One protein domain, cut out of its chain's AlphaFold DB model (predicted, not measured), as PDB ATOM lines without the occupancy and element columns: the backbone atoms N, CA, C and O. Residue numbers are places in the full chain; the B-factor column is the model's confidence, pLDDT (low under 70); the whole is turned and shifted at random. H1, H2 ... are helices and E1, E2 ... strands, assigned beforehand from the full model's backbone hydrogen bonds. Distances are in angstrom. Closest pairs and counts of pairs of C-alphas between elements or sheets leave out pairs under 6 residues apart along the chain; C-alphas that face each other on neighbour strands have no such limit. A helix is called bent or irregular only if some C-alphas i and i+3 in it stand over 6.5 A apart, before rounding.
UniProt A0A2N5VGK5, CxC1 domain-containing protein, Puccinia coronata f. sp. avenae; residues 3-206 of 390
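Overview. This is residues 3 to 206 of the 390 residues of the protein "CxC1 domain-containing protein" of Puccinia coronata f. sp. avenae (UniProt A0A2N5VGK5). A very small three-stranded sheet forms the core, with the long helix H5 slanting over one face and the short helix H2 on the opposite face, beside the strands. H4, H3 and H1b pack on H5 at successive places along it, while the first arm of the bent helix H1 sticks out with residues 45 to 57, and long loops run round the body. The printed part has 204 residues, with five named helices and three named strands in the order E1 H1 H2 E2 E3 H3 H4 H5; the sheet order is E1 E3 E2, antiparallel, and the class is mostly helix. It is compact, with a radius of gyration of the C-alphas of 18.4 A and spans of 53 by 46 by 45 A.

Arrangement. E1, residues 7 to 9, is an edge strand antiparallel to E3, residues 130 to 133, with N 8 and O 131 at 2.8 A. H1, residues 45 to 79, was assigned as one helix by its hydrogen bonds but is bent, C-alphas 64 and 67 being 7.5 A apart; its arms H1a, residues 45 to 64, and H1b, residues 67 to 79, stand at a steep tilt of 52 degrees. H2, residues 111 to 117, touches H1b at a shallow tilt of 24 degrees, the same way, closest at the C-alphas of Met 69 and Ile 113, 5.7 A. E2, residues 120 to 122, forms a hairpin with E3, with N 121 and O 132 at 2.7 A. H3, residues 134 to 147, only grazes the sheet with residues 134 to 139. H4, residues 151 to 163, only just touches H3, with 3 pairs of C-alphas within 8 A, the closest being Phe 140 and Phe 154, 7.5 A. H5, residues 183 to 206, is the hub. Its residues 183 to 187 touch H4, closest at the C-alphas of Ser 152 and Arg 183, 5.6 A. Its residues 189 to 193 touch residues 137 to 141 of H3, about perpendicular at 85 degrees, closest at the C-alphas of Ile 137 and Ile 190, 6.5 A. Its residues 196 to 199 touch residues 69 to 73 of H1b, closest at the C-alphas of Ala 70 and Ile 196, 5.2 A. H5 lies over E3 and E2 at a height over the sheet of 9.0 A, and H2 is on the opposite face: three layers, helices on both faces of a sheet. In H1a, H1b, H2, H3, H4 and H5 every O i to N i+4 pair is within hydrogen-bond range.

Along the chain. E1 begins at C-alpha 7, (77.437, -55.831, 217.491). H1a measures 29.1 A and H1b 18.5 A from first to last C-alpha, H3 19.8 A and H4 18.0 A. H5 measures 34.7 A and ends at C-alpha 206, (93.842, -27.335, 224.720).

Size, cuts and confidence. The C-alphas of Pro 41 and Thr 87, the two farthest apart, are 55.1 A apart. The printed part has no cut; the links E1 to H1, H1 to H2 and H4 to H5 are long. Mean pLDDT of the printed part is 73.9, with 70 residues under 70, among them residues 3 to 43 and 85 to 103.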
ATOM      1  N   LEU A   3      77.320 -61.603 213.447       40.50
ATOM      2  CA  LEU A   3      76.972 -60.200 213.234       40.50
ATOM      3  C   LEU A   3      75.463 -60.107 213.435       40.50
ATOM      4  O   LEU A   3      74.677 -60.684 212.683       40.50
ATOM      5  N   ARG A   4      75.068 -59.427 214.502       50.75
ATOM      6  CA  ARG A   4      73.702 -58.943 214.672       50.75
ATOM      7  C   ARG A   4      73.776 -57.437 214.514       50.75
ATOM      8  O   ARG A   4      74.756 -56.849 214.959       50.75
ATOM      9  N   ASN A   5      72.788 -56.826 213.863       55.53
ATOM     10  CA  ASN A   5      72.781 -55.387 213.582       55.53
ATOM     11  C   ASN A   5      73.232 -54.599 214.825       55.53
ATOM     12  O   ASN A   5      72.528 -54.577 215.835       55.53
ATOM     13  N   GLY A   6      74.438 -54.026 214.773       56.66
ATOM     14  CA  GLY A   6      75.015 -53.238 215.860       56.66
ATOM     15  C   GLY A   6      76.061 -53.903 216.770       56.66
ATOM     16  O   GLY A   6      76.628 -53.183 217.586       56.66
ATOM     17  N   TYR A   7      76.368 -55.208 216.680       63.56
ATOM     18  CA  TYR A   7      77.437 -55.831 217.491       63.56
ATOM     19  C   TYR A   7      77.992 -57.165 216.960       63.56
ATOM     20  O   TYR A   7      77.348 -57.889 216.202       63.56
ATOM     21  N   ILE A   8      79.194 -57.513 217.435       67.12
ATOM     22  CA  ILE A   8      79.895 -58.775 217.171       67.12
ATOM     23  C   ILE A   8      80.236 -59.534 218.457       67.12
ATOM     24  O   ILE A   8      80.402 -58.969 219.543       67.12
ATOM     25  N   VAL A   9      80.372 -60.855 218.314       65.81
ATOM     26  CA  VAL A   9      80.755 -61.785 219.384       65.81
ATOM     27  C   VAL A   9      82.081 -62.459 219.037       65.81
ATOM     28  O   VAL A   9      82.135 -63.261 218.102       65.81
ATOM     29  N   ILE A  10      83.126 -62.176 219.815       60.28
ATOM     30  CA  ILE A  10      84.512 -62.586 219.531       60.28
ATOM     31  C   ILE A  10      84.801 -63.955 220.180       60.28
ATOM     32  O   ILE A  10      84.660 -64.080 221.404       60.28
ATOM     33  N   PRO A  11      85.130 -65.016 219.414       53.94
ATOM     34  CA  PRO A  11      85.472 -66.332 219.944       53.94
ATOM     35  C   PRO A  11      86.787 -66.255 220.736       53.94
ATOM     36  O   PRO A  11      87.611 -65.386 220.464       53.94
ATOM     37  N   PRO A  12      86.989 -67.117 221.746       49.97
ATOM     38  CA  PRO A  12      88.276 -67.183 222.426       49.97
ATOM     39  C   PRO A  12      89.358 -67.626 221.430       49.97
ATOM     40  O   PRO A  12      89.105 -68.484 220.584       49.97
ATOM     41  N   ASN A  13      90.549 -67.036 221.534       47.12
ATOM     42  CA  ASN A  13      91.703 -67.442 220.741       47.12
ATOM     43  C   ASN A  13      92.037 -68.909 221.090       47.12
ATOM     44  O   ASN A  13      92.266 -69.212 222.260       47.12
ATOM     45  N   GLN A  14      92.013 -69.820 220.108       42.31
ATOM     46  CA  GLN A  14      92.176 -71.274 220.321       42.31
ATOM     47  C   GLN A  14      93.571 -71.666 220.852       42.31
ATOM     48  O   GLN A  14      93.785 -72.817 221.217       42.31
ATOM     49  N   ALA A  15      94.508 -70.716 220.922       36.88
ATOM     50  CA  ALA A  15      95.884 -70.924 221.365       36.88
ATOM     51  C   ALA A  15      96.072 -71.044 222.891       36.88
ATOM     52  O   ALA A  15      97.179 -71.325 223.333       36.88
ATOM     53  N   ASN A  16      95.026 -70.856 223.704       35.41
ATOM     54  CA  ASN A  16      95.083 -71.128 225.142       35.41
ATOM     55  C   ASN A  16      93.917 -72.046 225.535       35.41
ATOM     56  O   ASN A  16      92.792 -71.791 225.089       35.41
ATOM     57  N   PRO A  17      94.145 -73.098 226.351       29.77
ATOM     58  CA  PRO A  17      93.061 -73.944 226.832       29.77
ATOM     59  C   PRO A  17      92.015 -73.070 227.533       29.77
ATOM     60  O   PRO A  17      92.354 -71.988 228.028       29.77
ATOM     61  N   PRO A  18      90.740 -73.493 227.573       37.12
ATOM     62  CA  PRO A  18      89.744 -72.779 228.342       37.12
ATOM     63  C   PRO A  18      90.188 -72.842 229.802       37.12
ATOM     64  O   PRO A  18      89.956 -73.837 230.484       37.12
ATOM     65  N   GLU A  19      90.837 -71.783 230.294       34.25
ATOM     66  CA  GLU A  19      90.748 -71.469 231.710       34.25
ATOM     67  C   GLU A  19      89.258 -71.555 232.019       34.25
ATOM     68  O   GLU A  19      88.444 -70.882 231.371       34.25
ATOM     69  N   GLN A  20      88.904 -72.444 232.946       31.53
ATOM     70  CA  GLN A  20      87.608 -72.442 233.600       31.53
ATOM     71  C   GLN A  20      87.503 -71.125 234.370       31.53
ATOM     72  O   GLN A  20      87.577 -71.077 235.591       31.53
ATOM     73  N   VAL A  21      87.366 -70.020 233.646       35.88
ATOM     74  CA  VAL A  21      86.801 -68.807 234.189       35.88
ATOM     75  C   VAL A  21      85.359 -69.204 234.397       35.88
ATOM     76  O   VAL A  21      84.602 -69.303 233.426       35.88
ATOM     77  N   GLN A  22      85.031 -69.539 235.646       29.31
ATOM     78  CA  GLN A  22      83.657 -69.596 236.099       29.31
ATOM     79  C   GLN A  22      82.979 -68.372 235.478       29.31
ATOM     80  O   GLN A  22      83.416 -67.236 235.683       29.31
ATOM     81  N   GLU A  23      81.974 -68.586 234.628       40.59
ATOM     82  CA  GLU A  23      80.951 -67.562 234.467       40.59
ATOM     83  C   GLU A  23      80.312 -67.486 235.852       40.59
ATOM     84  O   GLU A  23      79.365 -68.206 236.149       40.59
ATOM     85  N   GLU A  24      80.957 -66.734 236.749       36.91
ATOM     86  CA  GLU A  24      80.440 -66.441 238.069       36.91
ATOM     87  C   GLU A  24      79.070 -65.842 237.813       36.91
ATOM     88  O   GLU A  24      78.949 -64.871 237.055       36.91
ATOM     89  N   ASN A  25      78.047 -66.500 238.359       33.56
ATOM     90  CA  ASN A  25      76.683 -66.008 238.386       33.56
ATOM     91  C   ASN A  25      76.720 -64.605 238.993       33.56
ATOM     92  O   ASN A  25      76.671 -64.434 240.207       33.56
ATOM     93  N   TYR A  26      76.860 -63.598 238.139       39.62
ATOM     94  CA  TYR A  26      76.627 -62.221 238.504       39.62
ATOM     95  C   TYR A  26      75.114 -62.086 238.590       39.62
ATOM     96  O   TYR A  26      74.441 -61.821 237.593       39.62
ATOM     97  N   GLU A  27      74.579 -62.362 239.775       39.59
ATOM     98  CA  GLU A  27      73.271 -61.848 240.127       39.59
ATOM     99  C   GLU A  27      73.409 -60.331 240.238       39.59
ATOM    100  O   GLU A  27      74.084 -59.788 241.113       39.59
ATOM    101  N   ASP A  28      72.819 -59.644 239.267       41.22
ATOM    102  CA  ASP A  28      72.725 -58.195 239.239       41.22
ATOM    103  C   ASP A  28      71.730 -57.738 240.313       41.22
ATOM    104  O   ASP A  28      70.564 -57.445 240.044       41.22
ATOM    105  N   HIS A  29      72.182 -57.721 241.567       40.88
ATOM    106  CA  HIS A  29      71.380 -57.262 242.699       40.88
ATOM    107  C   HIS A  29      71.054 -55.760 242.628       40.88
ATOM    108  O   HIS A  29      70.206 -55.291 243.381       40.88
ATOM    109  N   PHE A  30      71.712 -54.998 241.744       39.47
ATOM    110  CA  PHE A  30      71.592 -53.539 241.667       39.47
ATOM    111  C   PHE A  30      70.687 -53.058 240.524       39.47
ATOM    112  O   PHE A  30      70.101 -51.982 240.635       39.47
ATOM    113  N   HIS A  31      70.521 -53.846 239.456       40.78
ATOM    114  CA  HIS A  31      69.628 -53.535 238.331       40.78
ATOM    115  C   HIS A  31      68.480 -54.540 238.140       40.78
ATOM    116  O   HIS A  31      67.800 -54.510 237.106       40.78
ATOM    117  N   ASN A  32      68.224 -55.414 239.119       38.91
ATOM    118  CA  ASN A  32      66.995 -56.203 239.155       38.91
ATOM    119  C   ASN A  32      65.797 -55.283 239.440       38.91
ATOM    120  O   ASN A  32      65.522 -54.910 240.576       38.91
ATOM    121  N   HIS A  33      65.069 -54.922 238.384       39.31
ATOM    122  CA  HIS A  33      63.781 -54.226 238.471       39.31
ATOM    123  C   HIS A  33      62.601 -55.177 238.754       39.31
ATOM    124  O   HIS A  33      61.444 -54.762 238.664       39.31
ATOM    125  N   ASP A  34      62.863 -56.441 239.095       36.34
ATOM    126  CA  ASP A  34      61.809 -57.420 239.336       36.34
ATOM    127  C   ASP A  34      61.167 -57.227 240.716       36.34
ATOM    128  O   ASP A  34      61.742 -57.541 241.750       36.34
ATOM    129  N   ASN A  35      59.928 -56.730 240.660       35.62
ATOM    130  CA  ASN A  35      58.855 -56.773 241.651       35.62
ATOM    131  C   ASN A  35      59.193 -56.335 243.085       35.62
ATOM    132  O   ASN A  35      59.836 -57.043 243.848       35.62
ATOM    133  N   TYR A  36      58.575 -55.219 243.484       37.22
ATOM    134  CA  TYR A  36      58.388 -54.738 244.857       37.22
ATOM    135  C   TYR A  36      57.831 -55.818 245.814       37.22
ATOM    136  O   TYR A  36      56.658 -55.791 246.191       37.22
ATOM    137  N   ARG A  37      58.659 -56.773 246.238       42.22
ATOM    138  CA  ARG A  37      58.377 -57.688 247.345       42.22
ATOM    139  C   ARG A  37      59.604 -57.792 248.239       42.22
ATOM    140  O   ARG A  37      60.543 -58.507 247.927       42.22
ATOM    141  N   GLU A  38      59.488 -57.061 249.345       41.62
ATOM    142  CA  GLU A  38      60.378 -56.959 250.505       41.62
ATOM    143  C   GLU A  38      61.826 -56.498 250.240       41.62
ATOM    144  O   GLU A  38      62.457 -56.901 249.267       41.62
ATOM    145  N   PRO A  39      62.386 -55.621 251.100       44.00
ATOM    146  CA  PRO A  39      63.778 -55.224 250.973       44.00
ATOM    147  C   PRO A  39      64.669 -56.442 251.211       44.00
ATOM    148  O   PRO A  39      64.704 -56.989 252.313       44.00
ATOM    149  N   SER A  40      65.400 -56.850 250.176       51.88
ATOM    150  CA  SER A  40      66.431 -57.878 250.271       51.88
ATOM    151  C   SER A  40      67.420 -57.507 251.387       51.88
ATOM    152  O   SER A  40      67.759 -56.321 251.521       51.88
ATOM    153  N   PRO A  41      67.894 -58.469 252.200       62.28
ATOM    154  CA  PRO A  41      68.959 -58.193 253.151       62.28
ATOM    155  C   PRO A  41      70.181 -57.637 252.401       62.28
ATOM    156  O   PRO A  41      70.437 -58.049 251.265       62.28
ATOM    157  N   PRO A  42      70.912 -56.674 252.994       59.38
ATOM    158  CA  PRO A  42      72.070 -56.085 252.339       59.38
ATOM    159  C   PRO A  42      73.095 -57.177 252.000       59.38
ATOM    160  O   PRO A  42      73.263 -58.113 252.791       59.38
ATOM    161  N   PRO A  43      73.777 -57.074 250.846       63.25
ATOM    162  CA  PRO A  43      74.798 -58.038 250.474       63.25
ATOM    163  C   PRO A  43      75.913 -58.084 251.536       63.25
ATOM    164  O   PRO A  43      76.214 -57.056 252.155       63.25
ATOM    165  N   PRO A  44      76.539 -59.255 251.752       70.88
ATOM    166  CA  PRO A  44      77.690 -59.393 252.639       70.88
ATOM    167  C   PRO A  44      78.825 -58.405 252.302       70.88
ATOM    168  O   PRO A  44      79.053 -58.065 251.139       70.88
ATOM    169  N   ALA A  45      79.548 -57.925 253.319       66.50
ATOM    170  CA  ALA A  45      80.577 -56.886 253.158       66.50
ATOM    171  C   ALA A  45      81.749 -57.314 252.247       66.50
ATOM    172  O   ALA A  45      82.341 -56.489 251.548       66.50
ATOM    173  N   ASP A  46      82.064 -58.606 252.220       68.56
ATOM    174  CA  ASP A  46      83.049 -59.215 251.327       68.56
ATOM    175  C   ASP A  46      82.631 -59.120 249.853       68.56
ATOM    176  O   ASP A  46      83.459 -58.773 249.011       68.56
ATOM    177  N   VAL A  47      81.346 -59.317 249.543       67.25
ATOM    178  CA  VAL A  47      80.800 -59.190 248.179       67.25
ATOM    179  C   VAL A  47      80.922 -57.750 247.673       67.25
ATOM    180  O   VAL A  47      81.375 -57.520 246.549       67.25
ATOM    181  N   VAL A  48      80.586 -56.768 248.517       63.38
ATOM    182  CA  VAL A  48      80.722 -55.336 248.186       63.38
ATOM    183  C   VAL A  48      82.189 -54.973 247.932       63.38
ATOM    184  O   VAL A  48      82.504 -54.293 246.954       63.38
ATOM    185  N   THR A  49      83.105 -55.491 248.756       68.81
ATOM    186  CA  THR A  49      84.550 -55.247 248.619       68.81
ATOM    187  C   THR A  49      85.111 -55.851 247.328       68.81
ATOM    188  O   THR A  49      85.852 -55.192 246.601       68.81
ATOM    189  N   GLN A  50      84.732 -57.087 246.991       70.69
ATOM    190  CA  GLN A  50      85.159 -57.735 245.746       70.69
ATOM    191  C   GLN A  50      84.636 -57.003 244.505       70.69
ATOM    192  O   GLN A  50      85.371 -56.833 243.527       70.69
ATOM    193  N   TYR A  51      83.388 -56.529 244.546       71.56
ATOM    194  CA  TYR A  51      82.812 -55.710 243.483       71.56
ATOM    195  C   TYR A  51      83.595 -54.403 243.281       71.56
ATOM    196  O   TYR A  51      83.982 -54.099 242.148       71.56
ATOM    197  N   ALA A  52      83.902 -53.681 244.365       69.88
ATOM    198  CA  ALA A  52      84.711 -52.462 244.327       69.88
ATOM    199  C   ALA A  52      86.102 -52.723 243.718       69.88
ATOM    200  O   ALA A  52      86.477 -52.101 242.723       69.88
ATOM    201  N   MET A  53      86.821 -53.742 244.208       73.94
ATOM    202  CA  MET A  53      88.131 -54.133 243.667       73.94
ATOM    203  C   MET A  53      88.067 -54.481 242.173       73.94
ATOM    204  O   MET A  53      88.957 -54.129 241.393       73.94
ATOM    205  N   ARG A  54      87.016 -55.183 241.737       76.69
ATOM    206  CA  ARG A  54      86.807 -55.516 240.323       76.69
ATOM    207  C   ARG A  54      86.586 -54.259 239.481       76.69
ATOM    208  O   ARG A  54      87.167 -54.153 238.397       76.69
ATOM    209  N   ARG A  55      85.778 -53.318 239.971       77.44
ATOM    210  CA  ARG A  55      85.498 -52.037 239.312       77.44
ATOM    211  C   ARG A  55      86.755 -51.183 239.182       77.44
ATOM    212  O   ARG A  55      87.023 -50.666 238.096       77.44
ATOM    213  N   ASP A  56      87.573 -51.118 240.228       78.12
ATOM    214  CA  ASP A  56      88.855 -50.412 240.220       78.12
ATOM    215  C   ASP A  56      89.836 -51.008 239.215       78.12
ATOM    216  O   ASP A  56      90.406 -50.290 238.387       78.12
ATOM    217  N   ASN A  57      89.975 -52.335 239.204       82.38
ATOM    218  CA  ASN A  57      90.807 -53.038 238.232       82.38
ATOM    219  C   ASN A  57      90.354 -52.777 236.788       82.38
ATOM    220  O   ASN A  57      91.182 -52.583 235.890       82.38
ATOM    221  N   LEU A  58      89.040 -52.751 236.550       82.31
ATOM    222  CA  LEU A  58      88.461 -52.452 235.242       82.31
ATOM    223  C   LEU A  58      88.708 -50.990 234.842       82.31
ATOM    224  O   LEU A  58      89.140 -50.713 233.720       82.31
ATOM    225  N   SER A  59      88.508 -50.059 235.775       82.31
ATOM    226  CA  SER A  59      88.776 -48.631 235.605       82.31
ATOM    227  C   SER A  59      90.246 -48.369 235.269       82.31
ATOM    228  O   SER A  59      90.542 -47.660 234.303       82.31
ATOM    229  N   ALA A  60      91.172 -48.995 236.000       85.06
ATOM    230  CA  ALA A  60      92.608 -48.925 235.750       85.06
ATOM    231  C   ALA A  60      92.979 -49.485 234.368       85.06
ATOM    232  O   ALA A  60      93.705 -48.836 233.614       85.06
ATOM    233  N   ALA A  61      92.422 -50.637 233.986       87.75
ATOM    234  CA  ALA A  61      92.663 -51.232 232.673       87.75
ATOM    235  C   ALA A  61      92.183 -50.322 231.527       87.75
ATOM    236  O   ALA A  61      92.925 -50.080 230.574       87.75
ATOM    237  N   TRP A  62      90.989 -49.733 231.642       88.75
ATOM    238  CA  TRP A  62      90.515 -48.737 230.681       88.75
ATOM    239  C   TRP A  62      91.411 -47.488 230.642       88.75
ATOM    240  O   TRP A  62      91.671 -46.953 229.563       88.75
ATOM    241  N   LYS A  63      91.911 -47.012 231.794       86.88
ATOM    242  CA  LYS A  63      92.803 -45.838 231.869       86.88
ATOM    243  C   LYS A  63      94.103 -46.021 231.078       86.88
ATOM    244  O   LYS A  63      94.587 -45.027 230.538       86.88
ATOM    245  N   LEU A  64      94.628 -47.242 230.981       89.19
ATOM    246  CA  LEU A  64      95.864 -47.541 230.247       89.19
ATOM    247  C   LEU A  64      95.695 -47.439 228.724       89.19
ATOM    248  O   LEU A  64      96.588 -46.950 228.041       89.19
ATOM    249  N   ILE A  65      94.543 -47.857 228.188       88.81
ATOM    250  CA  ILE A  65      94.331 -47.973 226.734       88.81
ATOM    251  C   ILE A  65      93.556 -46.793 226.121       88.81
ATOM    252  O   ILE A  65      93.608 -46.565 224.910       88.81
ATOM    253  N   LYS A  66      92.862 -45.995 226.948       88.94
ATOM    254  CA  LYS A  66      91.920 -44.956 226.494       88.94
ATOM    255  C   LYS A  66      92.507 -43.928 225.517       88.94
ATOM    256  O   LYS A  66      91.805 -43.513 224.602       88.94
ATOM    257  N   LYS A  67      93.775 -43.522 225.684       91.88
ATOM    258  CA  LYS A  67      94.429 -42.537 224.797       91.88
ATOM    259  C   LYS A  67      94.654 -43.118 223.400       91.88
ATOM    260  O   LYS A  67      94.300 -42.482 222.414       91.88
ATOM    261  N   SER A  68      95.175 -44.343 223.327       92.94
ATOM    262  CA  SER A  68      95.394 -45.053 222.064       92.94
ATOM    263  C   SER A  68      94.076 -45.340 221.348       92.94
ATOM    264  O   SER A  68      93.987 -45.162 220.137       92.94
ATOM    265  N   MET A  69      93.028 -45.716 222.094       93.88
ATOM    266  CA  MET A  69      91.684 -45.890 221.531       93.88
ATOM    267  C   MET A  69      91.121 -44.591 220.964       93.88
ATOM    268  O   MET A  69      90.608 -44.603 219.851       93.88
ATOM    269  N   ALA A  70      91.227 -43.478 221.696       95.38
ATOM    270  CA  ALA A  70      90.757 -42.182 221.218       95.38
ATOM    271  C   ALA A  70      91.508 -41.742 219.951       95.38
ATOM    272  O   ALA A  70      90.879 -41.314 218.989       95.38
ATOM    273  N   ALA A  71      92.833 -41.920 219.907       95.50
ATOM    274  CA  ALA A  71      93.630 -41.614 218.721       95.50
ATOM    275  C   ALA A  71      93.186 -42.435 217.498       95.50
ATOM    276  O   ALA A  71      92.899 -41.863 216.447       95.50
ATOM    277  N   ALA A  72      93.059 -43.760 217.647       95.12
ATOM    278  CA  ALA A  72      92.565 -44.627 216.577       95.12
ATOM    279  C   ALA A  72      91.143 -44.242 216.146       95.12
ATOM    280  O   ALA A  72      90.854 -44.182 214.952       95.12
ATOM    281  N   PHE A  73      90.276 -43.916 217.108       95.94
ATOM    282  CA  PHE A  73      88.911 -43.477 216.848       95.94
ATOM    283  C   PHE A  73      88.889 -42.206 216.001       95.94
ATOM    284  O   PHE A  73      88.191 -42.183 214.996       95.94
ATOM    285  N   PHE A  74      89.663 -41.173 216.344       95.50
ATOM    286  CA  PHE A  74      89.673 -39.915 215.588       95.50
ATOM    287  C   PHE A  74      90.242 -40.078 214.176       95.50
ATOM    288  O   PHE A  74      89.699 -39.502 213.234       95.50
ATOM    289  N   VAL A  75      91.278 -40.907 214.000       94.31
ATOM    290  CA  VAL A  75      91.804 -41.247 212.666       94.31
ATOM    291  C   VAL A  75      90.721 -41.919 211.823       94.31
ATOM    292  O   VAL A  75      90.452 -41.480 210.705       94.31
ATOM    293  N   CYS A  76      90.056 -42.937 212.373       91.00
ATOM    294  CA  CYS A  76      88.981 -43.641 211.680       91.00
ATOM    295  C   CYS A  76      87.801 -42.714 211.394       91.00
ATOM    296  O   CYS A  76      87.280 -42.716 210.283       91.00
ATOM    297  N   GLN A  77      87.407 -41.883 212.359       92.12
ATOM    298  CA  GLN A  77      86.329 -40.913 212.209       92.12
ATOM    299  C   GLN A  77      86.622 -39.948 211.059       92.12
ATOM    300  O   GLN A  77      85.753 -39.704 210.231       92.12
ATOM    301  N   TYR A  78      87.846 -39.432 210.961       91.50
ATOM    302  CA  TYR A  78      88.235 -38.564 209.855       91.50
ATOM    303  C   TYR A  78      88.205 -39.304 208.506       91.50
ATOM    304  O   TYR A  78      87.549 -38.853 207.568       91.50
ATOM    305  N   GLN A  79      88.852 -40.471 208.417       89.19
ATOM    306  CA  GLN A  79      88.981 -41.239 207.171       89.19
ATOM    307  C   GLN A  79      87.639 -41.749 206.633       89.19
ATOM    308  O   GLN A  79      87.395 -41.731 205.429       89.19
ATOM    309  N   THR A  80      86.756 -42.188 207.527       83.25
ATOM    310  CA  THR A  80      85.452 -42.774 207.182       83.25
ATOM    311  C   THR A  80      84.328 -41.740 207.125       83.25
ATOM    312  O   THR A  80      83.167 -42.108 206.943       83.25
ATOM    313  N   LYS A  81      84.648 -40.448 207.309       86.50
ATOM    314  CA  LYS A  81      83.670 -39.362 207.473       86.50
ATOM    315  C   LYS A  81      82.631 -39.710 208.542       86.50
ATOM    316  O   LYS A  81      81.435 -39.684 208.297       86.50
ATOM    317  N   ASN A  82      83.091 -40.078 209.730       86.38
ATOM    318  CA  ASN A  82      82.268 -40.540 210.844       86.38
ATOM    319  C   ASN A  82      81.470 -41.814 210.522       86.38
ATOM    320  O   ASN A  82      80.303 -41.921 210.885       86.38
ATOM    321  N   TRP A  83      82.103 -42.775 209.844       83.81
ATOM    322  CA  TRP A  83      81.480 -44.028 209.408       83.81
ATOM    323  C   TRP A  83      80.220 -43.799 208.551       83.81
ATOM    324  O   TRP A  83      79.287 -44.595 208.591       83.81
ATOM    325  N   THR A  84      80.216 -42.714 207.760       71.19
ATOM    326  CA  THR A  84      79.135 -42.327 206.826       71.19
ATOM    327  C   THR A  84      79.583 -42.349 205.359       71.19
ATOM    328  O   THR A  84      78.985 -41.707 204.501       71.19
ATOM    329  N   SER A  85      80.662 -43.070 205.028       58.09
ATOM    330  CA  SER A  85      81.195 -43.132 203.657       58.09
ATOM    331  C   SER A  85      80.259 -43.788 202.629       58.09
ATOM    332  O   SER A  85      80.523 -43.668 201.434       58.09
ATOM    333  N   SER A  86      79.173 -44.441 203.054       52.81
ATOM    334  CA  SER A  86      78.061 -44.820 202.179       52.81
ATOM    335  C   SER A  86      77.039 -43.680 202.112       52.81
ATOM    336  O   SER A  86      76.679 -43.077 203.119       52.81
ATOM    337  N   THR A  87      76.500 -43.401 200.926       44.41
ATOM    338  CA  THR A  87      75.397 -42.440 200.696       44.41
ATOM    339  C   THR A  87      74.063 -42.858 201.338       44.41
ATOM    340  O   THR A  87      73.010 -42.318 201.010       44.41
ATOM    341  N   THR A  88      74.091 -43.824 202.249       42.06
ATOM    342  CA  THR A  88      72.942 -44.459 202.875       42.06
ATOM    343  C   THR A  88      73.208 -44.463 204.376       42.06
ATOM    344  O   THR A  88      74.056 -45.208 204.857       42.06
ATOM    345  N   TYR A  89      72.481 -43.621 205.122       44.47
ATOM    346  CA  TYR A  89      72.549 -43.523 206.595       44.47
ATOM    347  C   TYR A  89      72.266 -44.852 207.309       44.47
ATOM    348  O   TYR A  89      72.574 -45.030 208.485       44.47
ATOM    349  N   LEU A  90      71.668 -45.779 206.576       40.31
ATOM    350  CA  LEU A  90      71.442 -47.163 206.909       40.31
ATOM    351  C   LEU A  90      71.722 -47.888 205.595       40.31
ATOM    352  O   LEU A  90      71.056 -47.588 204.600       40.31
ATOM    353  N   GLU A  91      72.696 -48.797 205.536       40.69
ATOM    354  CA  GLU A  91      72.619 -49.809 204.479       40.69
ATOM    355  C   GLU A  91      71.204 -50.406 204.524       40.69
ATOM    356  O   GLU A  91      70.662 -50.578 205.628       40.69
ATOM    357  N   PRO A  92      70.566 -50.656 203.367       36.16
ATOM    358  CA  PRO A  92      69.261 -51.285 203.345       36.16
ATOM    359  C   PRO A  92      69.299 -52.508 204.261       36.16
ATOM    360  O   PRO A  92      70.208 -53.333 204.178       36.16
ATOM    361  N   LEU A  93      68.308 -52.621 205.145       43.28
ATOM    362  CA  LEU A  93      68.047 -53.807 205.967       43.28
ATOM    363  C   LEU A  93      67.635 -55.009 205.081       43.28
ATOM    364  O   LEU A  93      66.722 -55.753 205.426       43.28
ATOM    365  N   GLU A  94      68.227 -55.165 203.898       39.72
ATOM    366  CA  GLU A  94      67.742 -56.050 202.842       39.72
ATOM    367  C   GLU A  94      68.349 -57.449 202.890       39.72
ATOM    368  O   GLU A  94      67.812 -58.348 202.256       39.72
ATOM    369  N   GLU A  95      69.333 -57.719 203.751       41.16
ATOM    370  CA  GLU A  95      69.743 -59.098 204.028       41.16
ATOM    371  C   GLU A  95      69.929 -59.347 205.527       41.16
ATOM    372  O   GLU A  95      71.032 -59.375 206.068       41.16
ATOM    373  N   TYR A  96      68.817 -59.608 206.223       46.84
ATOM    374  CA  TYR A  96      68.794 -60.216 207.562       46.84
ATOM    375  C   TYR A  96      69.282 -61.681 207.531       46.84
ATOM    376  O   TYR A  96      68.589 -62.607 207.956       46.84
ATOM    377  N   ARG A  97      70.485 -61.927 207.013       43.28
ATOM    378  CA  ARG A  97      71.164 -63.222 207.065       43.28
ATOM    379  C   ARG A  97      72.457 -63.047 207.823       43.28
ATOM    380  O   ARG A  97      73.434 -62.661 207.209       43.28
ATOM    381  N   HIS A  98      72.434 -63.344 209.127       51.22
ATOM    382  CA  HIS A  98      73.573 -63.363 210.064       51.22
ATOM    383  C   HIS A  98      74.943 -63.488 209.367       51.22
ATOM    384  O   HIS A  98      75.434 -64.616 209.227       51.22
ATOM    385  N   PRO A  99      75.608 -62.389 208.955       48.12
ATOM    386  CA  PRO A  99      76.937 -62.535 208.398       48.12
ATOM    387  C   PRO A  99      77.830 -62.947 209.556       48.12
ATOM    388  O   PRO A  99      77.966 -62.244 210.555       48.12
ATOM    389  N   LYS A 100      78.428 -64.129 209.501       53.25
ATOM    390  CA  LYS A 100      79.484 -64.424 210.457       53.25
ATOM    391  C   LYS A 100      80.720 -63.653 210.011       53.25
ATOM    392  O   LYS A 100      81.474 -64.168 209.203       53.25
ATOM    393  N   GLN A 101      80.931 -62.438 210.516       56.09
ATOM    394  CA  GLN A 101      82.171 -61.717 210.221       56.09
ATOM    395  C   GLN A 101      83.305 -62.327 211.045       56.09
ATOM    396  O   GLN A 101      83.255 -62.318 212.274       56.09
ATOM    397  N   GLU A 102      84.296 -62.918 210.391       61.19
ATOM    398  CA  GLU A 102      85.530 -63.316 211.059       61.19
ATOM    399  C   GLU A 102      86.421 -62.087 211.209       61.19
ATOM    400  O   GLU A 102      86.749 -61.400 210.246       61.19
ATOM    401  N   VAL A 103      86.748 -61.769 212.458       67.44
ATOM    402  CA  VAL A 103      87.763 -60.781 212.808       67.44
ATOM    403  C   VAL A 103      89.024 -61.550 213.150       67.44
ATOM    404  O   VAL A 103      89.105 -62.188 214.200       67.44
ATOM    405  N   GLU A 104      89.999 -61.503 212.254       76.19
ATOM    406  CA  GLU A 104      91.348 -61.967 212.553       76.19
ATOM    407  C   GLU A 104      91.978 -61.010 213.558       76.19
ATOM    408  O   GLU A 104      91.786 -59.806 213.423       76.19
ATOM    409  N   PHE A 105      92.727 -61.512 214.533       82.25
ATOM    410  CA  PHE A 105      93.553 -60.703 215.432       82.25
ATOM    411  C   PHE A 105      95.025 -61.000 215.142       82.25
ATOM    412  O   PHE A 105      95.360 -62.101 214.713       82.25
ATOM    413  N   CYS A 106      95.892 -60.011 215.339       79.81
ATOM    414  CA  CYS A 106      97.336 -60.150 215.168       79.81
ATOM    415  C   CYS A 106      98.033 -59.606 216.413       79.81
ATOM    416  O   CYS A 106      97.553 -58.649 217.017       79.81
ATOM    417  N   ASP A 107      99.235 -60.096 216.699       83.81
ATOM    418  CA  ASP A 107     100.094 -59.507 217.738       83.81
ATOM    419  C   ASP A 107     100.634 -58.115 217.341       83.81
ATOM    420  O   ASP A 107     101.266 -57.421 218.134       83.81
ATOM    421  N   CYS A 108     100.374 -57.689 216.102       86.44
ATOM    422  CA  CYS A 108     100.862 -56.447 215.519       86.44
ATOM    423  C   CYS A 108     100.152 -55.184 216.035       86.44
ATOM    424  O   CYS A 108     100.742 -54.105 216.042       86.44
ATOM    425  N   ILE A 109      98.889 -55.296 216.456       87.44
ATOM    426  CA  ILE A 109      98.073 -54.189 216.968       87.44
ATOM    427  C   ILE A 109      97.214 -54.737 218.111       87.44
ATOM    428  O   ILE A 109      96.566 -55.763 217.911       87.44
ATOM    429  N   PRO A 110      97.117 -54.055 219.268       89.31
ATOM    430  CA  PRO A 110      96.250 -54.507 220.350       89.31
ATOM    431  C   PRO A 110      94.799 -54.707 219.889       89.31
ATOM    432  O   PRO A 110      94.238 -53.829 219.226       89.31
ATOM    433  N   ASP A 111      94.167 -55.808 220.308       88.94
ATOM    434  CA  ASP A 111      92.813 -56.218 219.893       88.94
ATOM    435  C   ASP A 111      91.786 -55.082 219.946       88.94
ATOM    436  O   ASP A 111      90.972 -54.906 219.041       88.94
ATOM    437  N   LEU A 112      91.847 -54.266 220.997       89.88
ATOM    438  CA  LEU A 112      90.948 -53.137 221.212       89.88
ATOM    439  C   LEU A 112      91.080 -52.056 220.148       89.88
ATOM    440  O   LEU A 112      90.085 -51.494 219.703       89.88
ATOM    441  N   ILE A 113      92.315 -51.759 219.757       91.38
ATOM    442  CA  ILE A 113      92.622 -50.756 218.744       91.38
ATOM    443  C   ILE A 113      92.203 -51.279 217.376       91.38
ATOM    444  O   ILE A 113      91.585 -50.558 216.596       91.38
ATOM    445  N   ARG A 114      92.462 -52.562 217.118       89.44
ATOM    446  CA  ARG A 114      92.011 -53.229 215.901       89.44
ATOM    447  C   ARG A 114      90.489 -53.197 215.760       89.44
ATOM    448  O   ARG A 114      89.998 -52.902 214.676       89.44
ATOM    449  N   LEU A 115      89.742 -53.422 216.840       89.75
ATOM    450  CA  LEU A 115      88.279 -53.319 216.825       89.75
ATOM    451  C   LEU A 115      87.795 -51.920 216.423       89.75
ATOM    452  O   LEU A 115      86.865 -51.821 215.629       89.75
ATOM    453  N   ILE A 116      88.463 -50.857 216.885       91.50
ATOM    454  CA  ILE A 116      88.132 -49.479 216.491       91.50
ATOM    455  C   ILE A 116      88.362 -49.264 214.989       91.50
ATOM    456  O   ILE A 116      87.482 -48.722 214.322       91.50
ATOM    457  N   TYR A 117      89.482 -49.753 214.441       88.44
ATOM    458  CA  TYR A 117      89.743 -49.719 212.993       88.44
ATOM    459  C   TYR A 117      88.697 -50.483 212.174       88.44
ATOM    460  O   TYR A 117      88.394 -50.100 211.048       88.44
ATOM    461  N   LEU A 118      88.103 -51.527 212.751       86.12
ATOM    462  CA  LEU A 118      87.013 -52.288 212.141       86.12
ATOM    463  C   LEU A 118      85.630 -51.647 212.344       86.12
ATOM    464  O   LEU A 118      84.635 -52.211 211.901       86.12
ATOM    465  N   GLY A 119      85.546 -50.493 213.010       87.25
ATOM    466  CA  GLY A 119      84.288 -49.789 213.248       87.25
ATOM    467  C   GLY A 119      83.525 -50.250 214.491       87.25
ATOM    468  O   GLY A 119      82.312 -50.051 214.556       87.25
ATOM    469  N   TYR A 120      84.200 -50.848 215.478       90.19
ATOM    470  CA  TYR A 120      83.588 -51.375 216.702       90.19
ATOM    471  C   TYR A 120      84.224 -50.824 217.984       90.19
ATOM    472  O   TYR A 120      85.439 -50.696 218.100       90.19
ATOM    473  N   ILE A 121      83.400 -50.593 219.005       92.94
ATOM    474  CA  ILE A 121      83.824 -50.283 220.371       92.94
ATOM    475  C   ILE A 121      83.829 -51.570 221.204       92.94
ATOM    476  O   ILE A 121      82.781 -52.215 221.330       92.94
ATOM    477  N   PRO A 122      84.978 -51.976 221.778       92.88
ATOM    478  CA  PRO A 122      85.046 -53.142 222.652       92.88
ATOM    479  C   PRO A 122      84.266 -52.911 223.950       92.88
ATOM    480  O   PRO A 122      84.279 -51.820 224.506       92.88
ATOM    481  N   ALA A 123      83.655 -53.970 224.479       92.25
ATOM    482  CA  ALA A 123      82.955 -53.946 225.768       92.25
ATOM    483  C   ALA A 123      83.845 -54.330 226.972       92.25
ATOM    484  O   ALA A 123      83.344 -54.572 228.065       92.25
ATOM    485  N   SER A 124      85.158 -54.507 226.775       90.06
ATOM    486  CA  SER A 124      86.104 -54.880 227.838       90.06
ATOM    487  C   SER A 124      87.541 -54.494 227.462       90.06
ATOM    488  O   SER A 124      87.903 -54.676 226.298       90.06
ATOM    489  N   PRO A 125      88.382 -54.049 228.423       87.62
ATOM    490  CA  PRO A 125      89.726 -53.520 228.172       87.62
ATOM    491  C   PRO A 125      90.827 -54.569 227.917       87.62
ATOM    492  O   PRO A 125      91.929 -54.188 227.539       87.62
ATOM    493  N   LYS A 126      90.585 -55.869 228.168       81.12
ATOM    494  CA  LYS A 126      91.629 -56.922 228.092       81.12
ATOM    495  C   LYS A 126      91.359 -57.993 227.036       81.12
ATOM    496  O   LYS A 126      92.192 -58.226 226.175       81.12
ATOM    497  N   LYS A 127      90.216 -58.674 227.132       81.12
ATOM    498  CA  LYS A 127      89.814 -59.774 226.235       81.12
ATOM    499  C   LYS A 127      88.359 -59.546 225.814       81.12
ATOM    500  O   LYS A 127      87.460 -60.173 226.386       81.12
ATOM    501  N   PRO A 128      88.090 -58.596 224.900       82.69
ATOM    502  CA  PRO A 128      86.727 -58.271 224.507       82.69
ATOM    503  C   PRO A 128      86.047 -59.506 223.913       82.69
ATOM    504  O   PRO A 128      86.467 -60.045 222.899       82.69
ATOM    505  N   ARG A 129      84.974 -59.968 224.563       82.50
ATOM    506  CA  ARG A 129      84.095 -61.035 224.044       82.50
ATOM    507  C   ARG A 129      82.915 -60.473 223.247       82.50
ATOM    508  O   ARG A 129      82.227 -61.215 222.543       82.50
ATOM    509  N   THR A 130      82.668 -59.177 223.390       85.81
ATOM    510  CA  THR A 130      81.612 -58.414 222.723       85.81
ATOM    511  C   THR A 130      82.201 -57.083 222.290       85.81
ATOM    512  O   THR A 130      82.974 -56.479 223.039       85.81
ATOM    513  N   ALA A 131      81.822 -56.629 221.104       89.31
ATOM    514  CA  ALA A 131      82.071 -55.270 220.653       89.31
ATOM    515  C   ALA A 131      80.842 -54.772 219.888       89.31
ATOM    516  O   ALA A 131      80.170 -55.565 219.231       89.31
ATOM    517  N   PHE A 132      80.537 -53.486 219.993       89.62
ATOM    518  CA  PHE A 132      79.363 -52.862 219.379       89.62
ATOM    519  C   PHE A 132      79.804 -51.959 218.240       89.62
ATOM    520  O   PHE A 132      80.840 -51.315 218.359       89.62
ATOM    521  N   SER A 133      79.065 -51.908 217.136       89.56
ATOM    522  CA  SER A 133      79.438 -51.026 216.034       89.56
ATOM    523  C   SER A 133      79.360 -49.569 216.490       89.56
ATOM    524  O   SER A 133      78.475 -49.179 217.258       89.56
ATOM    525  N   ILE A 134      80.303 -48.755 216.030       89.56
ATOM    526  CA  ILE A 134      80.378 -47.334 216.372       89.56
ATOM    527  C   ILE A 134      79.080 -46.603 215.982       89.56
ATOM    528  O   ILE A 134      78.546 -45.910 216.848       89.56
ATOM    529  N   PRO A 135      78.488 -46.815 214.785       88.44
ATOM    530  CA  PRO A 135      77.195 -46.216 214.445       88.44
ATOM    531  C   PRO A 135      76.057 -46.596 215.403       88.44
ATOM    532  O   PRO A 135      75.210 -45.763 215.712       88.44
ATOM    533  N   PHE A 136      76.037 -47.829 215.924       88.88
ATOM    534  CA  PHE A 136      75.013 -48.266 216.879       88.88
ATOM    535  C   PHE A 136      75.164 -47.578 218.243       88.88
ATOM    536  O   PHE A 136      74.181 -47.130 218.835       88.88
ATOM    537  N   ILE A 137      76.403 -47.431 218.713       93.00
ATOM    538  CA  ILE A 137      76.722 -46.674 219.929       93.00
ATOM    539  C   ILE A 137      76.377 -45.187 219.756       93.00
ATOM    540  O   ILE A 137      75.786 -44.586 220.652       93.00
ATOM    541  N   GLN A 138      76.693 -44.604 218.596       92.44
ATOM    542  CA  GLN A 138      76.340 -43.224 218.253       92.44
ATOM    543  C   GLN A 138      74.825 -43.016 218.225       92.44
ATOM    544  O   GLN A 138      74.339 -42.054 218.814       92.44
ATOM    545  N   LEU A 139      74.073 -43.929 217.603       90.88
ATOM    546  CA  LEU A 139      72.612 -43.888 217.578       90.88
ATOM    547  C   LEU A 139      72.037 -43.837 218.994       90.88
ATOM    548  O   LEU A 139      71.262 -42.936 219.305       90.88
ATOM    549  N   PHE A 140      72.457 -44.756 219.868       93.88
ATOM    550  CA  PHE A 140      72.029 -44.724 221.264       93.88
ATOM    551  C   PHE A 140      72.411 -43.412 221.947       93.88
ATOM    552  O   PHE A 140      71.587 -42.830 222.642       93.88
ATOM    553  N   HIS A 141      73.646 -42.940 221.756       94.69
ATOM    554  CA  HIS A 141      74.125 -41.720 222.397       94.69
ATOM    555  C   HIS A 141      73.255 -40.507 222.052       94.69
ATOM    556  O   HIS A 141      72.903 -39.747 222.952       94.69
ATOM    557  N   HIS A 142      72.870 -40.356 220.784       93.25
ATOM    558  CA  HIS A 142      72.001 -39.268 220.342       93.25
ATOM    559  C   HIS A 142      70.560 -39.440 220.841       93.25
ATOM    560  O   HIS A 142      69.982 -38.488 221.348       93.25
ATOM    561  N   ILE A 143      69.993 -40.653 220.793       94.56
ATOM    562  CA  ILE A 143      68.647 -40.903 221.343       94.56
ATOM    563  C   ILE A 143      68.620 -40.608 222.846       94.56
ATOM    564  O   ILE A 143      67.682 -39.986 223.338       94.56
ATOM    565  N   TRP A 144      69.642 -41.033 223.589       94.75
ATOM    566  CA  TRP A 144      69.766 -40.743 225.014       94.75
ATOM    567  C   TRP A 144      69.858 -39.238 225.284       94.75
ATOM    568  O   TRP A 144      69.251 -38.773 226.242       94.75
ATOM    569  N   TYR A 145      70.564 -38.482 224.438       90.75
ATOM    570  CA  TYR A 145      70.664 -37.028 224.571       90.75
ATOM    571  C   TYR A 145      69.301 -36.335 224.428       90.75
ATOM    572  O   TYR A 145      68.991 -35.439 225.203       90.75
ATOM    573  N   GLU A 146      68.471 -36.793 223.488       92.75
ATOM    574  CA  GLU A 146      67.159 -36.193 223.202       92.75
ATOM    575  C   GLU A 146      66.029 -36.692 224.112       92.75
ATOM    576  O   GLU A 146      65.057 -35.982 224.347       92.75
ATOM    577  N   SER A 147      66.109 -37.934 224.599       92.88
ATOM    578  CA  SER A 147      64.968 -38.602 225.253       92.88
ATOM    579  C   SER A 147      65.254 -39.165 226.642       92.88
ATOM    580  O   SER A 147      64.342 -39.672 227.289       92.88
ATOM    581  N   ALA A 148      66.512 -39.132 227.096       90.50
ATOM    582  CA  ALA A 148      66.955 -39.758 228.341       90.50
ATOM    583  C   ALA A 148      66.575 -41.254 228.468       90.50
ATOM    584  O   ALA A 148      66.458 -41.773 229.579       90.50
ATOM    585  N   ILE A 149      66.410 -41.976 227.345       93.19
ATOM    586  CA  ILE A 149      66.070 -43.405 227.370       93.19
ATOM    587  C   ILE A 149      67.132 -44.219 228.137       93.19
ATOM    588  O   ILE A 149      68.329 -44.100 227.853       93.19
ATOM    589  N   PRO A 150      66.743 -45.103 229.073       93.06
ATOM    590  CA  PRO A 150      67.695 -45.986 229.735       93.06
ATOM    591  C   PRO A 150      68.412 -46.903 228.735       93.06
ATOM    592  O   PRO A 150      67.786 -47.506 227.858       93.06
ATOM    593  N   TYR A 151      69.729 -47.078 228.900       91.75
ATOM    594  CA  TYR A 151      70.511 -48.001 228.063       91.75
ATOM    595  C   TYR A 151      69.988 -49.440 228.156       91.75
ATOM    596  O   TYR A 151      70.022 -50.173 227.169       91.75
ATOM    597  N   SER A 152      69.475 -49.827 229.329       92.25
ATOM    598  CA  SER A 152      68.873 -51.132 229.592       92.25
ATOM    599  C   SER A 152      67.644 -51.366 228.717       92.25
ATOM    600  O   SER A 152      67.548 -52.405 228.068       92.25
ATOM    601  N   SER A 153      66.748 -50.382 228.624       92.00
ATOM    602  CA  SER A 153      65.568 -50.432 227.757       92.00
ATOM    603  C   SER A 153      65.953 -50.458 226.280       92.00
ATOM    604  O   SER A 153      65.402 -51.253 225.521       92.00
ATOM    605  N   PHE A 154      66.929 -49.641 225.870       92.19
ATOM    606  CA  PHE A 154      67.386 -49.598 224.481       92.19
ATOM    607  C   PHE A 154      67.971 -50.939 224.019       92.19
ATOM    608  O   PHE A 154      67.581 -51.468 222.974       92.19
ATOM    609  N   ILE A 155      68.879 -51.526 224.806       90.00
ATOM    610  CA  ILE A 155      69.510 -52.797 224.441       90.00
ATOM    611  C   ILE A 155      68.530 -53.966 224.553       90.00
ATOM    612  O   ILE A 155      68.510 -54.809 223.659       90.00
ATOM    613  N   ALA A 156      67.668 -53.996 225.576       88.88
ATOM    614  CA  ALA A 156      66.648 -55.033 225.720       88.88
ATOM    615  C   ALA A 156      65.646 -54.990 224.561       88.88
ATOM    616  O   ALA A 156      65.376 -56.020 223.946       88.88
ATOM    617  N   GLY A 157      65.156 -53.797 224.206       88.62
ATOM    618  CA  GLY A 157      64.277 -53.595 223.057       88.62
ATOM    619  C   GLY A 157      64.940 -54.001 221.741       88.62
ATOM    620  O   GLY A 157      64.323 -54.686 220.927       88.62
ATOM    621  N   THR A 158      66.222 -53.664 221.559       86.12
ATOM    622  CA  THR A 158      66.996 -54.075 220.376       86.12
ATOM    623  C   THR A 158      67.136 -55.595 220.292       86.12
ATOM    624  O   THR A 158      66.879 -56.178 219.238       86.12
ATOM    625  N   VAL A 159      67.514 -56.257 221.389       82.44
ATOM    626  CA  VAL A 159      67.647 -57.722 221.445       82.44
ATOM    627  C   VAL A 159      66.303 -58.395 221.193       82.44
ATOM    628  O   VAL A 159      66.234 -59.306 220.369       82.44
ATOM    629  N   TYR A 160      65.232 -57.918 221.831       84.31
ATOM    630  CA  TYR A 160      63.880 -58.432 221.628       84.31
ATOM    631  C   TYR A 160      63.451 -58.302 220.163       84.31
ATOM    632  O   TYR A 160      63.045 -59.286 219.544       84.31
ATOM    633  N   HIS A 161      63.622 -57.118 219.565       83.56
ATOM    634  CA  HIS A 161      63.320 -56.884 218.154       83.56
ATOM    635  C   HIS A 161      64.097 -57.840 217.235       83.56
ATOM    636  O   HIS A 161      63.509 -58.450 216.342       83.56
ATOM    637  N   GLN A 162      65.398 -58.026 217.474       78.19
ATOM    638  CA  GLN A 162      66.231 -58.956 216.705       78.19
ATOM    639  C   GLN A 162      65.791 -60.414 216.871       78.19
ATOM    640  O   GLN A 162      65.750 -61.160 215.892       78.19
ATOM    641  N   ASP A 163      65.445 -60.830 218.088       78.56
ATOM    642  CA  ASP A 163      65.034 -62.202 218.375       78.56
ATOM    643  C   ASP A 163      63.683 -62.550 217.734       78.56
ATOM    644  O   ASP A 163      63.523 -63.674 217.269       78.56
ATOM    645  N   THR A 164      62.744 -61.600 217.603       78.56
ATOM    646  CA  THR A 164      61.482 -61.832 216.858       78.56
ATOM    647  C   THR A 164      61.684 -62.076 215.360       78.56
ATOM    648  O   THR A 164      60.784 -62.571 214.686       78.56
ATOM    649  N   ARG A 165      62.861 -61.734 214.825       75.75
ATOM    650  CA  ARG A 165      63.198 -61.809 213.393       75.75
ATOM    651  C   ARG A 165      64.239 -62.887 213.090       75.75
ATOM    652  O   ARG A 165      64.732 -62.967 211.970       75.75
ATOM    653  N   SER A 166      64.594 -63.706 214.079       71.81
ATOM    654  CA  SER A 166      65.641 -64.719 213.968       71.81
ATOM    655  C   SER A 166      65.113 -66.093 214.364       71.81
ATOM    656  O   SER A 166      64.489 -66.251 215.408       71.81
ATOM    657  N   SER A 167      65.438 -67.121 213.575       71.00
ATOM    658  CA  SER A 167      65.134 -68.522 213.905       71.00
ATOM    659  C   SER A 167      65.969 -69.067 215.073       71.00
ATOM    660  O   SER A 167      65.643 -70.109 215.636       71.00
ATOM    661  N   THR A 168      67.040 -68.364 215.461       70.81
ATOM    662  CA  THR A 168      67.933 -68.746 216.565       70.81
ATOM    663  C   THR A 168      68.170 -67.583 217.524       70.81
ATOM    664  O   THR A 168      68.589 -66.500 217.091       70.81
ATOM    665  N   ARG A 169      67.973 -67.811 218.831       70.44
ATOM    666  CA  ARG A 169      68.329 -66.855 219.895       70.44
ATOM    667  C   ARG A 169      69.840 -66.766 220.104       70.44
ATOM    668  O   ARG A 169      70.565 -67.736 219.882       70.44
ATOM    669  N   LEU A 170      70.307 -65.604 220.562       71.94
ATOM    670  CA  LEU A 170      71.690 -65.430 220.995       71.94
ATOM    671  C   LEU A 170      71.826 -66.020 222.393       71.94
ATOM    672  O   LEU A 170      71.259 -65.494 223.349       71.94
ATOM    673  N   LEU A 171      72.573 -67.108 222.504       74.44
ATOM    674  CA  LEU A 171      72.779 -67.777 223.779       74.44
ATOM    675  C   LEU A 171      74.088 -67.318 224.424       74.44
ATOM    676  O   LEU A 171      75.062 -66.975 223.744       74.44
ATOM    677  N   ALA A 172      74.091 -67.302 225.753       73.88
ATOM    678  CA  ALA A 172      75.295 -67.246 226.556       73.88
ATOM    679  C   ALA A 172      76.193 -68.451 226.235       73.88
ATOM    680  O   ALA A 172      75.751 -69.458 225.677       73.88
ATOM    681  N   ARG A 173      77.481 -68.337 226.570       66.50
ATOM    682  CA  ARG A 173      78.437 -69.440 226.386       66.50
ATOM    683  C   ARG A 173      78.339 -70.487 227.494       66.50
ATOM    684  O   ARG A 173      79.011 -71.512 227.396       66.50
ATOM    685  N   SER A 174      77.505 -70.240 228.500       69.38
ATOM    686  CA  SER A 174      77.218 -71.171 229.577       69.38
ATOM    687  C   SER A 174      76.625 -72.478 229.049       69.38
ATOM    688  O   SER A 174      75.907 -72.525 228.043       69.38
ATOM    689  N   GLN A 175      76.855 -73.560 229.795       62.28
ATOM    690  CA  GLN A 175      76.221 -74.855 229.530       62.28
ATOM    691  C   GLN A 175      74.686 -74.782 229.604       62.28
ATOM    692  O   GLN A 175      73.997 -75.570 228.960       62.28
ATOM    693  N   SER A 176      74.149 -73.807 230.345       68.38
ATOM    694  CA  SER A 176      72.715 -73.629 230.581       68.38
ATOM    695  C   SER A 176      71.921 -73.095 229.382       68.38
ATOM    696  O   SER A 176      70.703 -73.003 229.482       68.38
ATOM    697  N   LYS A 177      72.557 -72.766 228.241       70.38
ATOM    698  CA  LYS A 177      71.873 -72.218 227.045       70.38
ATOM    699  C   LYS A 177      70.973 -71.010 227.372       70.38
ATOM    700  O   LYS A 177      69.945 -70.804 226.728       70.38
ATOM    701  N   ASN A 178      71.356 -70.210 228.366       77.69
ATOM    702  CA  ASN A 178      70.609 -69.014 228.749       77.69
ATOM    703  C   ASN A 178      70.673 -67.958 227.630       77.69
ATOM    704  O   ASN A 178      71.651 -67.941 226.877       77.69
ATOM    705  N   PRO A 179      69.684 -67.056 227.506       77.88
ATOM    706  CA  PRO A 179      69.812 -65.880 226.652       77.88
ATOM    707  C   PRO A 179      71.056 -65.073 227.029       77.88
ATOM    708  O   PRO A 179      71.409 -64.960 228.204       77.88
ATOM    709  N   ARG A 180      71.748 -64.519 226.035       78.75
ATOM    710  CA  ARG A 180      72.938 -63.712 226.294       78.75
ATOM    711  C   ARG A 180      72.554 -62.345 226.853       78.75
ATOM    712  O   ARG A 180      71.892 -61.566 226.175       78.75
ATOM    713  N   GLU A 181      73.061 -62.034 228.037       84.81
ATOM    714  CA  GLU A 181      72.914 -60.715 228.650       84.81
ATOM    715  C   GLU A 181      73.867 -59.696 227.998       84.81
ATOM    716  O   GLU A 181      75.077 -59.925 227.902       84.81
ATOM    717  N   LEU A 182      73.318 -58.573 227.522       87.56
ATOM    718  CA  LEU A 182      74.063 -57.516 226.828       87.56
ATOM    719  C   LEU A 182      74.023 -56.164 227.546       87.56
ATOM    720  O   LEU A 182      74.768 -55.276 227.138       87.56
ATOM    721  N   ARG A 183      73.246 -56.003 228.627       89.38
ATOM    722  CA  ARG A 183      73.158 -54.751 229.398       89.38
ATOM    723  C   ARG A 183      74.519 -54.278 229.898       89.38
ATOM    724  O   ARG A 183      74.906 -53.150 229.605       89.38
ATOM    725  N   ILE A 184      75.265 -55.146 230.580       87.81
ATOM    726  CA  ILE A 184      76.582 -54.797 231.137       87.81
ATOM    727  C   ILE A 184      77.609 -54.533 230.020       87.81
ATOM    728  O   ILE A 184      78.196 -53.453 230.017       87.81
ATOM    729  N   PRO A 185      77.798 -55.425 229.017       90.94
ATOM    730  CA  PRO A 185      78.693 -55.134 227.897       90.94
ATOM    731  C   PRO A 185      78.361 -53.835 227.157       90.94
ATOM    732  O   PRO A 185      79.267 -53.129 226.719       90.94
ATOM    733  N   PHE A 186      77.073 -53.534 226.982       92.94
ATOM    734  CA  PHE A 186      76.648 -52.312 226.312       92.94
ATOM    735  C   PHE A 186      76.979 -51.076 227.150       92.94
ATOM    736  O   PHE A 186      77.551 -50.134 226.610       92.94
ATOM    737  N   SER A 187      76.714 -51.110 228.461       92.69
ATOM    738  CA  SER A 187      77.100 -50.041 229.393       92.69
ATOM    739  C   SER A 187      78.604 -49.735 229.316       92.69
ATOM    740  O   SER A 187      78.994 -48.592 229.090       92.69
ATOM    741  N   GLU A 188      79.452 -50.768 229.361       91.62
ATOM    742  CA  GLU A 188      80.913 -50.624 229.245       91.62
ATOM    743  C   GLU A 188      81.348 -49.985 227.917       91.62
ATOM    744  O   GLU A 188      82.219 -49.112 227.889       91.62
ATOM    745  N   ALA A 189      80.737 -50.390 226.799       94.19
ATOM    746  CA  ALA A 189      81.037 -49.810 225.491       94.19
ATOM    747  C   ALA A 189      80.570 -48.345 225.382       94.19
ATOM    748  O   ALA A 189      81.283 -47.511 224.816       94.19
ATOM    749  N   ILE A 190      79.408 -48.006 225.948       94.88
ATOM    750  CA  ILE A 190      78.915 -46.624 226.026       94.88
ATOM    751  C   ILE A 190      79.844 -45.753 226.868       94.88
ATOM    752  O   ILE A 190      80.171 -44.636 226.458       94.88
ATOM    753  N   ASP A 191      80.322 -46.251 228.002       92.25
ATOM    754  CA  ASP A 191      81.258 -45.518 228.848       92.25
ATOM    755  C   ASP A 191      82.611 -45.316 228.160       92.25
ATOM    756  O   ASP A 191      83.174 -44.218 228.209       92.25
ATOM    757  N   ALA A 192      83.115 -46.327 227.445       93.25
ATOM    758  CA  ALA A 192      84.308 -46.189 226.613       93.25
ATOM    759  C   ALA A 192      84.123 -45.105 225.534       93.25
ATOM    760  O   ALA A 192      84.993 -44.245 225.367       93.25
ATOM    761  N   TYR A 193      82.972 -45.083 224.854       95.19
ATOM    762  CA  TYR A 193      82.640 -44.051 223.870       95.19
ATOM    763  C   TYR A 193      82.561 -42.650 224.486       95.19
ATOM    764  O   TYR A 193      83.185 -41.713 223.987       95.19
ATOM    765  N   ARG A 194      81.854 -42.494 225.609       93.31
ATOM    766  CA  ARG A 194      81.730 -41.212 226.323       93.31
ATOM    767  C   ARG A 194      83.087 -40.684 226.791       93.31
ATOM    768  O   ARG A 194      83.321 -39.478 226.743       93.31
ATOM    769  N   ARG A 195      84.019 -41.564 227.174       91.44
ATOM    770  CA  ARG A 195      85.409 -41.185 227.485       91.44
ATOM    771  C   ARG A 195      86.157 -40.666 226.254       91.44
ATOM    772  O   ARG A 195      86.898 -39.694 226.382       91.44
ATOM    773  N   ILE A 196      85.953 -41.261 225.076       94.31
ATOM    774  CA  ILE A 196      86.510 -40.750 223.808       94.31
ATOM    775  C   ILE A 196      85.941 -39.357 223.499       94.31
ATOM    776  O   ILE A 196      86.704 -38.435 223.218       94.31
ATOM    777  N   GLN A 197      84.626 -39.169 223.643       93.19
ATOM    778  CA  GLN A 197      83.973 -37.863 223.473       93.19
ATOM    779  C   GLN A 197      84.515 -36.814 224.458       93.19
ATOM    780  O   GLN A 197      84.777 -35.670 224.086       93.19
ATOM    781  N   HIS A 198      84.749 -37.201 225.714       90.75
ATOM    782  CA  HIS A 198      85.380 -36.325 226.697       90.75
ATOM    783  C   HIS A 198      86.799 -35.921 226.271       90.75
ATOM    784  O   HIS A 198      87.144 -34.744 226.353       90.75
ATOM    785  N   PHE A 199      87.610 -36.854 225.759       91.62
ATOM    786  CA  PHE A 199      88.935 -36.518 225.230       91.62
ATOM    787  C   PHE A 199      88.882 -35.544 224.064       91.62
ATOM    788  O   PHE A 199      89.714 -34.646 224.011       91.62
ATOM    789  N   GLN A 200      87.907 -35.684 223.169       92.44
ATOM    790  CA  GLN A 200      87.715 -34.735 222.079       92.44
ATOM    791  C   GLN A 200      87.482 -33.318 222.620       92.44
ATOM    792  O   GLN A 200      88.133 -32.379 222.170       92.44
ATOM    793  N   LYS A 201      86.624 -33.166 223.639       90.38
ATOM    794  CA  LYS A 201      86.386 -31.869 224.297       90.38
ATOM    795  C   LYS A 201      87.660 -31.297 224.927       90.38
ATOM    796  O   LYS A 201      87.942 -30.116 224.744       90.38
ATOM    797  N   GLN A 202      88.453 -32.125 225.611       90.12
ATOM    798  CA  GLN A 202      89.731 -31.686 226.191       90.12
ATOM    799  C   GLN A 202      90.744 -31.280 225.116       90.12
ATOM    800  O   GLN A 202      91.402 -30.254 225.251       90.12
ATOM    801  N   LEU A 203      90.838 -32.041 224.022       91.88
ATOM    802  CA  LEU A 203      91.710 -31.708 222.899       91.88
ATOM    803  C   LEU A 203      91.317 -30.380 222.260       91.88
ATOM    804  O   LEU A 203      92.199 -29.570 222.004       91.88
ATOM    805  N   ILE A 204      90.023 -30.127 222.044       91.00
ATOM    806  CA  ILE A 204      89.535 -28.845 221.517       91.00
ATOM    807  C   ILE A 204      89.910 -27.707 222.471       91.00
ATOM    808  O   ILE A 204      90.486 -26.717 222.029       91.00
ATOM    809  N   LYS A 205      89.661 -27.884 223.775       91.31
ATOM    810  CA  LYS A 205      90.022 -26.908 224.810       91.31
ATOM    811  C   LYS A 205      91.510 -26.550 224.765       91.31
ATOM    812  O   LYS A 205      91.850 -25.374 224.701       91.31
ATOM    813  N   THR A 206      92.389 -27.552 224.757       92.44
ATOM    814  CA  THR A 206      93.842 -27.335 224.720       92.44
ATOM    815  C   THR A 206      94.307 -26.767 223.379       92.44
ATOM    816  O   THR A 206      95.107 -25.840 223.359       92.44
TER     817      THR A 206